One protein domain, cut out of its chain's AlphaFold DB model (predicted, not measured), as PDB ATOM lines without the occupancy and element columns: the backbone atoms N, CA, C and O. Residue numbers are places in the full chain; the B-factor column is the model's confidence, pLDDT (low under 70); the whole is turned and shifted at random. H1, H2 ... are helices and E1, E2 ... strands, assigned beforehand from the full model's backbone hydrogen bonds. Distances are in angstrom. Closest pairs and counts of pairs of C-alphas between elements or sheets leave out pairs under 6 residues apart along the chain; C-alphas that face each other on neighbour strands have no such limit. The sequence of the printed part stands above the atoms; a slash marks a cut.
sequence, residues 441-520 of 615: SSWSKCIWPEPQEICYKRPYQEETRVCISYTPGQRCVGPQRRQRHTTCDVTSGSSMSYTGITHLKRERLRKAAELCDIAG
ATOM      1  N   SER A 441     -13.201 -24.141  50.172       82.44
ATOM      2  CA  SER A 441     -13.134 -25.108  49.070       82.44
ATOM      3  C   SER A 441     -12.099 -24.702  48.014       82.44
ATOM      4  O   SER A 441     -11.625 -23.576  48.009       82.44
ATOM      5  N   SER A 442     -11.796 -25.589  47.062       84.38
ATOM      6  CA  SER A 442     -11.058 -25.207  45.850       84.38
ATOM      7  C   SER A 442     -11.904 -24.339  44.902       84.38
ATOM      8  O   SER A 442     -13.138 -24.379  44.949       84.38
ATOM      9  N   TRP A 443     -11.234 -23.587  44.018       81.69
ATOM     10  CA  TRP A 443     -11.857 -22.756  42.979       81.69
ATOM     11  C   TRP A 443     -12.645 -23.569  41.943       81.69
ATOM     12  O   TRP A 443     -12.209 -24.630  41.483       81.69
ATOM     13  N   SER A 444     -13.795 -23.036  41.523       81.19
ATOM     14  CA  SER A 444     -14.627 -23.605  40.460       81.19
ATOM     15  C   SER A 444     -14.005 -23.471  39.059       81.19
ATOM     16  O   SER A 444     -13.106 -22.667  38.810       81.19
ATOM     17  N   LYS A 445     -14.557 -24.201  38.076       83.25
ATOM     18  CA  LYS A 445     -14.345 -23.887  36.646       83.25
ATOM     19  C   LYS A 445     -14.931 -22.509  36.309       83.25
ATOM     20  O   LYS A 445     -15.803 -22.023  37.030       83.25
ATOM     21  N   CYS A 446     -14.476 -21.906  35.208       82.06
ATOM     22  CA  CYS A 446     -14.987 -20.615  34.744       82.06
ATOM     23  C   CYS A 446     -16.491 -20.664  34.444       82.06
ATOM     24  O   CYS A 446     -16.965 -21.540  33.715       82.06
ATOM     25  N   ILE A 447     -17.223 -19.692  34.983       81.56
ATOM     26  CA  ILE A 447     -18.657 -19.501  34.776       81.56
ATOM     27  C   ILE A 447     -18.842 -18.387  33.744       81.56
ATOM     28  O   ILE A 447     -18.363 -17.271  33.939       81.56
ATOM     29  N   TRP A 448     -19.525 -18.699  32.639       78.94
ATOM     30  CA  TRP A 448     -19.617 -17.828  31.463       78.94
ATOM     31  C   TRP A 448     -21.038 -17.290  31.234       78.94
ATOM     32  O   TRP A 448     -21.983 -18.081  31.300       78.94
ATOM     33  N   PRO A 449     -21.199 -15.991  30.910       76.19
ATOM     34  CA  PRO A 449     -22.486 -15.408  30.533       76.19
ATOM     35  C   PRO A 449     -22.925 -15.833  29.119       76.19
ATOM     36  O   PRO A 449     -22.145 -16.399  28.346       76.19
ATOM     37  N   GLU A 450     -24.179 -15.551  28.757       79.19
ATOM     38  CA  GLU A 450     -24.670 -15.790  27.394       79.19
ATOM     39  C   GLU A 450     -24.133 -14.746  26.388       79.19
ATOM     40  O   GLU A 450     -23.783 -13.631  26.785       79.19
ATOM     41  N   PRO A 451     -24.070 -15.046  25.072       75.88
ATOM     42  CA  PRO A 451     -23.476 -14.145  24.077       75.88
ATOM     43  C   PRO A 451     -24.086 -12.740  24.026       75.88
ATOM     44  O   PRO A 451     -23.363 -11.779  23.800       75.88
ATOM     45  N   GLN A 452     -25.390 -12.586  24.278       67.62
ATOM     46  CA  GLN A 452     -26.018 -11.259  24.365       67.62
ATOM     47  C   GLN A 452     -25.723 -10.508  25.677       67.62
ATOM     48  O   GLN A 452     -26.069  -9.332  25.793       67.62
ATOM     49  N   GLU A 453     -25.133 -11.179  26.669       65.75
ATOM     50  CA  GLU A 453     -24.862 -10.647  28.007       65.75
ATOM     51  C   GLU A 453     -23.397 -10.272  28.240       65.75
ATOM     52  O   GLU A 453     -23.088  -9.527  29.171       65.75
ATOM     53  N   ILE A 454     -22.493 -10.740  27.376       73.06
ATOM     54  CA  ILE A 454     -21.048 -10.541  27.524       73.06
ATOM     55  C   ILE A 454     -20.626  -9.065  27.501       73.06
ATOM     56  O   ILE A 454     -19.617  -8.712  28.101       73.06
ATOM     57  N   CYS A 455     -21.421  -8.178  26.887       65.38
ATOM     58  CA  CYS A 455     -21.118  -6.744  26.894       65.38
ATOM     59  C   CYS A 455     -21.259  -6.105  28.296       65.38
ATOM     60  O   CYS A 455     -20.782  -4.989  28.496       65.38
ATOM     61  N   TYR A 456     -21.958  -6.745  29.245       62.94
ATOM     62  CA  TYR A 456     -22.278  -6.163  30.559       62.94
ATOM     63  C   TYR A 456     -22.082  -7.101  31.761       62.94
ATOM     64  O   TYR A 456     -22.176  -6.635  32.896       62.94
ATOM     65  N   LYS A 457     -21.776  -8.389  31.557       68.31
ATOM     66  CA  LYS A 457     -21.448  -9.350  32.626       68.31
ATOM     67  C   LYS A 457     -20.058  -9.950  32.423       68.31
ATOM     68  O   LYS A 457     -19.740 -10.402  31.326       68.31
ATOM     69  N   ARG A 458     -19.259 -10.014  33.498       70.50
ATOM     70  CA  ARG A 458     -17.932 -10.655  33.489       70.50
ATOM     71  C   ARG A 458     -18.026 -12.145  33.827       70.50
ATOM     72  O   ARG A 458     -18.778 -12.502  34.734       70.50
ATOM     73  N   PRO A 459     -17.242 -13.002  33.159       76.31
ATOM     74  CA  PRO A 459     -17.025 -14.375  33.600       76.31
ATOM     75  C   PRO A 459     -16.146 -14.421  34.866       76.31
ATOM     76  O   PRO A 459     -15.307 -13.544  35.080       76.31
ATOM     77  N   TYR A 460     -16.336 -15.433  35.717       78.56
ATOM     78  CA  TYR A 460     -15.621 -15.554  36.998       78.56
ATOM     79  C   TYR A 460     -15.497 -17.006  37.490       78.56
ATOM     80  O   TYR A 460     -16.168 -17.905  36.978       78.56
ATOM     81  N   GLN A 461     -14.653 -17.222  38.501       80.38
ATOM     82  CA  GLN A 461     -14.567 -18.448  39.310       80.38
ATOM     83  C   GLN A 461     -15.019 -18.173  40.748       80.38
ATOM     84  O   GLN A 461     -14.938 -17.030  41.203       80.38
ATOM     85  N   GLU A 462     -15.500 -19.193  41.463       82.19
ATOM     86  CA  GLU A 462     -15.942 -19.062  42.857       82.19
ATOM     87  C   GLU A 462     -15.431 -20.172  43.794       82.19
ATOM     88  O   GLU A 462     -15.223 -21.308  43.364       82.19
ATOM     89  N   GLU A 463     -15.257 -19.835  45.079       82.44
ATOM     90  CA  GLU A 463     -14.978 -20.764  46.191       82.44
ATOM     91  C   GLU A 463     -15.897 -20.491  47.402       82.44
ATOM     92  O   GLU A 463     -16.431 -19.386  47.565       82.44
ATOM     93  N   THR A 464     -16.136 -21.506  48.248       79.50
ATOM     94  CA  THR A 464     -17.141 -21.455  49.333       79.50
ATOM     95  C   THR A 464     -16.676 -22.127  50.634       79.50
ATOM     96  O   THR A 464     -15.837 -23.023  50.608       79.50
ATOM     97  N   ARG A 465     -17.247 -21.721  51.781       78.44
ATOM     98  CA  ARG A 465     -17.043 -22.349  53.109       78.44
ATOM     99  C   ARG A 465     -18.363 -22.611  53.849       78.44
ATOM    100  O   ARG A 465     -19.401 -22.034  53.507       78.44
ATOM    101  N   VAL A 466     -18.342 -23.478  54.865       79.62
ATOM    102  CA  VAL A 466     -19.528 -23.937  55.620       79.62
ATOM    103  C   VAL A 466     -19.374 -23.633  57.118       79.62
ATOM    104  O   VAL A 466     -18.268 -23.619  57.643       79.62
ATOM    105  N   CYS A 467     -20.477 -23.346  57.812       78.75
ATOM    106  CA  CYS A 467     -20.487 -23.104  59.259       78.75
ATOM    107  C   CYS A 467     -20.704 -24.419  60.026       78.75
ATOM    108  O   CYS A 467     -21.662 -25.136  59.737       78.75
ATOM    109  N   ILE A 468     -19.839 -24.725  60.994       80.31
ATOM    110  CA  ILE A 468     -19.937 -25.905  61.861       80.31
ATOM    111  C   ILE A 468     -20.651 -25.485  63.154       80.31
ATOM    112  O   ILE A 468     -20.176 -24.589  63.853       80.31
ATOM    113  N   SER A 469     -21.794 -26.111  63.461       79.44
ATOM    114  CA  SER A 469     -22.630 -25.816  64.641       79.44
ATOM    115  C   SER A 469     -22.900 -27.076  65.465       79.44
ATOM    116  O   SER A 469     -22.989 -28.165  64.897       79.44
ATOM    117  N   TYR A 470     -23.031 -26.918  66.784       76.88
ATOM    118  CA  TYR A 470     -23.220 -28.012  67.748       76.88
ATOM    119  C   TYR A 470     -24.615 -28.013  68.384       76.88
ATOM    120  O   TYR A 470     -25.034 -29.027  68.938       76.88
ATOM    121  N   THR A 471     -25.359 -26.908  68.262       72.06
ATOM    122  CA  THR A 471     -26.767 -26.824  68.666       72.06
ATOM    123  C   THR A 471     -27.633 -26.132  67.607       72.06
ATOM    124  O   THR A 471     -27.150 -25.260  66.872       72.06
ATOM    125  N   PRO A 472     -28.939 -26.456  67.539       64.88
ATOM    126  CA  PRO A 472     -29.882 -25.746  66.680       64.88
ATOM    127  C   PRO A 472     -29.896 -24.241  66.991       64.88
ATOM    128  O   PRO A 472     -30.058 -23.839  68.141       64.88
ATOM    129  N   GLY A 473     -29.726 -23.403  65.965       64.88
ATOM    130  CA  GLY A 473     -29.790 -21.938  66.083       64.88
ATOM    131  C   GLY A 473     -28.448 -21.214  66.241       64.88
ATOM    132  O   GLY A 473     -28.422 -19.988  66.137       64.88
ATOM    133  N   GLN A 474     -27.330 -21.928  66.416       74.88
ATOM    134  CA  GLN A 474     -25.997 -21.314  66.388       74.88
ATOM    135  C   GLN A 474     -25.644 -20.771  64.989       74.88
ATOM    136  O   GLN A 474     -25.976 -21.374  63.968       74.88
ATOM    137  N   ARG A 475     -24.949 -19.624  64.934       68.56
ATOM    138  CA  ARG A 475     -24.511 -18.960  63.692       68.56
ATOM    139  C   ARG A 475     -23.033 -18.583  63.784       68.56
ATOM    140  O   ARG A 475     -22.593 -18.069  64.807       68.56
ATOM    141  N   CYS A 476     -22.286 -18.792  62.704       72.38
ATOM    142  CA  CYS A 476     -20.904 -18.333  62.608       72.38
ATOM    143  C   CYS A 476     -20.864 -16.826  62.320       72.38
ATOM    144  O   CYS A 476     -21.553 -16.340  61.422       72.38
ATOM    145  N   VAL A 477     -20.042 -16.090  63.064       68.44
ATOM    146  CA  VAL A 477     -19.878 -14.633  62.937       68.44
ATOM    147  C   VAL A 477     -18.636 -14.344  62.080       68.44
ATOM    148  O   VAL A 477     -17.603 -14.982  62.274       68.44
ATOM    149  N   GLY A 478     -18.712 -13.440  61.093       61.97
ATOM    150  CA  GLY A 478     -17.563 -13.062  60.246       61.97
ATOM    151  C   GLY A 478     -17.877 -12.867  58.749       61.97
ATOM    152  O   GLY A 478     -19.046 -12.900  58.374       61.97
ATOM    153  N   PRO A 479     -16.850 -12.640  57.893       61.06
ATOM    154  CA  PRO A 479     -17.011 -12.197  56.496       61.06
ATOM    155  C   PRO A 479     -17.653 -13.245  55.558       61.06
ATOM    156  O   PRO A 479     -17.895 -14.383  55.958       61.06
ATOM    157  N   GLN A 480     -17.918 -12.846  54.305       59.09
ATOM    158  CA  GLN A 480     -18.785 -13.529  53.326       59.09
ATOM    159  C   GLN A 480     -18.536 -15.042  53.149       59.09
ATOM    160  O   GLN A 480     -17.422 -15.546  53.302       59.09
ATOM    161  N   ARG A 481     -19.608 -15.776  52.813       69.00
ATOM    162  CA  ARG A 481     -19.618 -17.244  52.627       69.00
ATOM    163  C   ARG A 481     -19.003 -17.689  51.292       69.00
ATOM    164  O   ARG A 481     -18.659 -18.863  51.145       69.00
ATOM    165  N   ARG A 482     -18.905 -16.777  50.321       71.00
ATOM    166  CA  ARG A 482     -18.449 -17.038  48.950       71.00
ATOM    167  C   ARG A 482     -17.476 -15.957  48.500       71.00
ATOM    168  O   ARG A 482     -17.674 -14.792  48.833       71.00
ATOM    169  N   GLN A 483     -16.474 -16.341  47.718       72.88
ATOM    170  CA  GLN A 483     -15.557 -15.413  47.053       72.88
ATOM    171  C   GLN A 483     -15.614 -15.627  45.540       72.88
ATOM    172  O   GLN A 483     -15.755 -16.761  45.088       72.88
ATOM    173  N   ARG A 484     -15.546 -14.534  44.763       71.94
ATOM    174  CA  ARG A 484     -15.575 -14.549  43.290       71.94
ATOM    175  C   ARG A 484     -14.355 -13.839  42.718       71.94
ATOM    176  O   ARG A 484     -14.012 -12.746  43.167       71.94
ATOM    177  N   HIS A 485     -13.750 -14.426  41.690       71.81
ATOM    178  CA  HIS A 485     -12.498 -13.945  41.106       71.81
ATOM    179  C   HIS A 485     -12.570 -13.871  39.576       71.81
ATOM    180  O   HIS A 485     -13.067 -14.800  38.935       71.81
ATOM    181  N   THR A 486     -12.112 -12.761  38.978       65.31
ATOM    182  CA  THR A 486     -12.072 -12.580  37.511       65.31
ATOM    183  C   THR A 486     -10.752 -13.053  36.935       65.31
ATOM    184  O   THR A 486      -9.810 -12.280  36.791       65.31
ATOM    185  N   THR A 487     -10.708 -14.330  36.580       67.94
ATOM    186  CA  THR A 487      -9.552 -14.983  35.943       67.94
ATOM    187  C   THR A 487      -9.871 -15.520  34.549       67.94
ATOM    188  O   THR A 487      -8.992 -16.022  33.855       67.94
ATOM    189  N   CYS A 488     -11.132 -15.418  34.126       72.69
ATOM    190  CA  CYS A 488     -11.637 -16.011  32.897       72.69
ATOM    191  C   CYS A 488     -11.687 -14.964  31.781       72.69
ATOM    192  O   CYS A 488     -12.374 -13.954  31.910       72.69
ATOM    193  N   ASP A 489     -11.004 -15.218  30.671       71.62
ATOM    194  CA  ASP A 489     -11.034 -14.358  29.485       71.62
ATOM    195  C   ASP A 489     -11.107 -15.182  28.183       71.62
ATOM    196  O   ASP A 489     -10.393 -16.174  28.010       71.62
ATOM    197  N   VAL A 490     -12.001 -14.776  27.270       70.56
ATOM    198  CA  VAL A 490     -12.176 -15.383  25.937       70.56
ATOM    199  C   VAL A 490     -11.112 -14.882  24.956       70.56
ATOM    200  O   VAL A 490     -10.803 -15.594  23.994       70.56
ATOM    201  N   THR A 491     -10.581 -13.673  25.174       63.31
ATOM    202  CA  THR A 491      -9.638 -13.014  24.261       63.31
ATOM    203  C   THR A 491      -8.184 -13.392  24.502       63.31
ATOM    204  O   THR A 491      -7.395 -13.378  23.556       63.31
ATOM    205  N   SER A 492      -7.831 -13.816  25.716       63.22
ATOM    206  CA  SER A 492      -6.488 -14.300  26.011       63.22
ATOM    207  C   SER A 492      -6.176 -15.610  25.263       63.22
ATOM    208  O   SER A 492      -7.002 -16.519  25.115       63.22
ATOM    209  N   GLY A 493      -4.945 -15.714  24.757       57.09
ATOM    210  CA  GLY A 493      -4.462 -16.883  24.018       57.09
ATOM    211  C   GLY A 493      -4.146 -18.104  24.893       57.09
ATOM    212  O   GLY A 493      -3.722 -19.125  24.355       57.09
ATOM    213  N   SER A 494      -4.325 -18.029  26.219       58.75
ATOM    214  CA  SER A 494      -3.911 -19.090  27.144       58.75
ATOM    215  C   SER A 494      -5.009 -20.142  27.339       58.75
ATOM    216  O   SER A 494      -6.166 -19.827  27.620       58.75
ATOM    217  N   SER A 495      -4.652 -21.425  27.226       57.50
ATOM    218  CA  SER A 495      -5.594 -22.550  27.357       57.50
ATOM    219  C   SER A 495      -6.242 -22.685  28.736       57.50
ATOM    220  O   SER A 495      -7.294 -23.313  28.864       57.50
ATOM    221  N   MET A 496      -5.653 -22.052  29.752       56.75
ATOM    222  CA  MET A 496      -6.156 -22.025  31.126       56.75
ATOM    223  C   MET A 496      -7.286 -21.003  31.337       56.75
ATOM    224  O   MET A 496      -8.068 -21.154  32.270       56.75
ATOM    225  N   SER A 497      -7.424 -20.017  30.447       60.75
ATOM    226  CA  SER A 497      -8.364 -18.893  30.581       60.75
ATOM    227  C   SER A 497      -9.802 -19.209  30.134       60.75
ATOM    228  O   SER A 497     -10.739 -18.506  30.504       60.75
ATOM    229  N   TYR A 498     -10.007 -20.283  29.359       66.38
ATOM    230  CA  TYR A 498     -11.303 -20.643  28.758       66.38
ATOM    231  C   TYR A 498     -11.812 -22.045  29.138       66.38
ATOM    232  O   TYR A 498     -12.451 -22.741  28.344       66.38
ATOM    233  N   THR A 499     -11.551 -22.482  30.373       71.06
ATOM    234  CA  THR A 499     -12.050 -23.772  30.879       71.06
ATOM    235  C   THR A 499     -13.584 -23.782  31.008       71.06
ATOM    236  O   THR A 499     -14.211 -22.768  31.304       71.06
ATOM    237  N   GLY A 500     -14.226 -24.934  30.773       69.56
ATOM    238  CA  GLY A 500     -15.671 -25.102  31.013       69.56
ATOM    239  C   GLY A 500     -16.623 -24.658  29.890       69.56
ATOM    240  O   GLY A 500     -17.831 -24.666  30.112       69.56
ATOM    241  N   ILE A 501     -16.128 -24.324  28.689       77.06
ATOM    242  CA  ILE A 501     -16.954 -23.977  27.512       77.06
ATOM    243  C   ILE A 501     -16.596 -24.786  26.261       77.06
ATOM    244  O   ILE A 501     -15.479 -25.275  26.114       77.06
ATOM    245  N   THR A 502     -17.557 -24.921  25.341       81.88
ATOM    246  CA  THR A 502     -17.376 -25.594  24.044       81.88
ATOM    247  C   THR A 502     -16.777 -24.656  22.992       81.88
ATOM    248  O   THR A 502     -16.930 -23.437  23.075       81.88
ATOM    249  N   HIS A 503     -16.156 -25.226  21.951       80.00
ATOM    250  CA  HIS A 503     -15.563 -24.465  20.839       80.00
ATOM    251  C   HIS A 503     -16.568 -23.505  20.178       80.00
ATOM    252  O   HIS A 503     -16.288 -22.323  19.999       80.00
ATOM    253  N   LEU A 504     -17.787 -23.985  19.908       80.69
ATOM    254  CA  LEU A 504     -18.852 -23.185  19.297       80.69
ATOM    255  C   LEU A 504     -19.326 -22.037  20.208       80.69
ATOM    256  O   LEU A 504     -19.600 -20.937  19.727       80.69
ATOM    257  N   LYS A 505     -19.429 -22.270  21.526       80.19
ATOM    258  CA  LYS A 505     -19.815 -21.217  22.481       80.19
ATOM    259  C   LYS A 505     -18.709 -20.167  22.598       80.19
ATOM    260  O   LYS A 505     -19.015 -18.979  22.639       80.19
ATOM    261  N   ARG A 506     -17.441 -20.586  22.548       81.88
ATOM    262  CA  ARG A 506     -16.273 -19.695  22.533       81.88
ATOM    263  C   ARG A 506     -16.272 -18.759  21.321       81.88
ATOM    264  O   ARG A 506     -16.122 -17.556  21.501       81.88
ATOM    265  N   GLU A 507     -16.490 -19.276  20.112       81.19
ATOM    266  CA  GLU A 507     -16.550 -18.446  18.896       81.19
ATOM    267  C   GLU A 507     -17.689 -17.424  18.941       81.19
ATOM    268  O   GLU A 507     -17.504 -16.263  18.576       81.19
ATOM    269  N   ARG A 508     -18.865 -17.832  19.439       79.56
ATOM    270  CA  ARG A 508     -20.016 -16.930  19.597       79.56
ATOM    271  C   ARG A 508     -19.746 -15.822  20.607       79.56
ATOM    272  O   ARG A 508     -20.084 -14.677  20.332       79.56
ATOM    273  N   LEU A 509     -19.130 -16.150  21.743       78.62
ATOM    274  CA  LEU A 509     -18.761 -15.170  22.766       78.62
ATOM    275  C   LEU A 509     -17.689 -14.202  22.249       78.62
ATOM    276  O   LEU A 509     -17.814 -13.002  22.464       78.62
ATOM    277  N   ARG A 510     -16.700 -14.696  21.496       79.25
ATOM    278  CA  ARG A 510     -15.658 -13.868  20.871       79.25
ATOM    279  C   ARG A 510     -16.241 -12.877  19.864       79.25
ATOM    280  O   ARG A 510     -15.995 -11.683  19.969       79.25
ATOM    281  N   LYS A 511     -17.070 -13.360  18.935       78.62
ATOM    282  CA  LYS A 511     -17.721 -12.507  17.931       78.62
ATOM    283  C   LYS A 511     -18.683 -11.504  18.569       78.62
ATOM    284  O   LYS A 511     -18.800 -10.379  18.097       78.62
ATOM    285  N   ALA A 512     -19.372 -11.901  19.640       74.38
ATOM    286  CA  ALA A 512     -20.231 -11.001  20.399       74.38
ATOM    287  C   ALA A 512     -19.424  -9.897  21.100       74.38
ATOM    288  O   ALA A 512     -19.821  -8.740  21.013       74.38
ATOM    289  N   ALA A 513     -18.282 -10.228  21.712       71.06
ATOM    290  CA  ALA A 513     -17.387  -9.255  22.337       71.06
ATOM    291  C   ALA A 513     -16.832  -8.236  21.321       71.06
ATOM    292  O   ALA A 513     -16.938  -7.036  21.556       71.06
ATOM    293  N   GLU A 514     -16.364  -8.691  20.151       71.88
ATOM    294  CA  GLU A 514     -15.880  -7.819  19.061       71.88
ATOM    295  C   GLU A 514     -16.972  -6.852  18.551       71.88
ATOM    296  O   GLU A 514     -16.707  -5.690  18.244       71.88
ATOM    297  N   LEU A 515     -18.232  -7.300  18.491       68.12
ATOM    298  CA  LEU A 515     -19.366  -6.455  18.102       68.12
ATOM    299  C   LEU A 515     -19.750  -5.429  19.180       68.12
ATOM    300  O   LEU A 515     -20.264  -4.362  18.834       68.12
ATOM    301  N   CYS A 516     -19.510  -5.724  20.463       65.19
ATOM    302  CA  CYS A 516     -19.710  -4.754  21.541       65.19
ATOM    303  C   CYS A 516     -18.765  -3.545  21.362       65.19
ATOM    304  O   CYS A 516     -19.216  -2.413  21.534       65.19
ATOM    305  N   ASP A 517     -17.506  -3.782  20.960       60.28
ATOM    306  CA  ASP A 517     -16.482  -2.742  20.746       60.28
ATOM    307  C   ASP A 517     -16.841  -1.818  19.572       60.28
ATOM    308  O   ASP A 517     -16.762  -0.593  19.678       60.28
ATOM    309  N   ILE A 518     -17.311  -2.397  18.461       57.62
ATOM    310  CA  ILE A 518     -17.675  -1.658  17.237       57.62
ATOM    311  C   ILE A 518     -18.901  -0.753  17.456       57.62
ATOM    312  O   ILE A 518     -19.018   0.306  16.839       57.62
ATOM    313  N   ALA A 519     -19.828  -1.142  18.336       52.88
ATOM    314  CA  ALA A 519     -21.092  -0.435  18.555       52.88
ATOM    315  C   ALA A 519     -20.981   0.817  19.451       52.88
ATOM    316  O   ALA A 519     -22.005   1.441  19.745       52.88
ATOM    317  N   GLY A 520     -19.786   1.177  19.934       52.94
ATOM    318  CA  GLY A 520     -19.568   2.368  20.765       52.94
ATOM    319  C   GLY A 520     -20.277   2.342  22.127       52.94
ATOM    320  O   GLY A 520     -20.282   3.341  22.849       52.94
TER     321      GLY A 520
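This is residues 441 to 520 of the 615 residues of the protein "Neurogenic locus notch protein" of Fasciola hepatica (UniProt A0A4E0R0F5). With little regular structure, the domain is a rod: a long, thin hairpin of E1 and E2 whose loop sticks out at one end with residues 469 to 474, and helix H1 set crosswise at the other end. Of 80 printed residues, the named elements, in the order E1, E2, H1, hold only 24; the class is mixed, and the two-stranded sheet, E1 - E2, is antiparallel. It is only just loose, close to extended, with a radius of gyration of the C-alphas of 17.5 A and spans of 57 by 27 by 16 A.

E1, residues 461 to 464, and E2, residues 482 to 485, form an antiparallel hairpin at 159 degrees. N 461 and O 485 are 2.9 A apart, within hydrogen-bond range. H1, residues 503 to 518, is apart from E1; its O i to N i+4 pairs are all within range.

E1, 10.8 A long, begins at C-alpha 461 (-14.567, -18.448, 39.310). E2 measures 10.3 A. H1, 23.2 A, ends at C-alpha 518 (-17.675, -1.658, 17.237).

The farthest C-alphas, Thr 471 and Ile 518, are 58.0 A apart. The printed part has no cut; both links are long. Thirty residues have pLDDT under 70, among them 491 to 498.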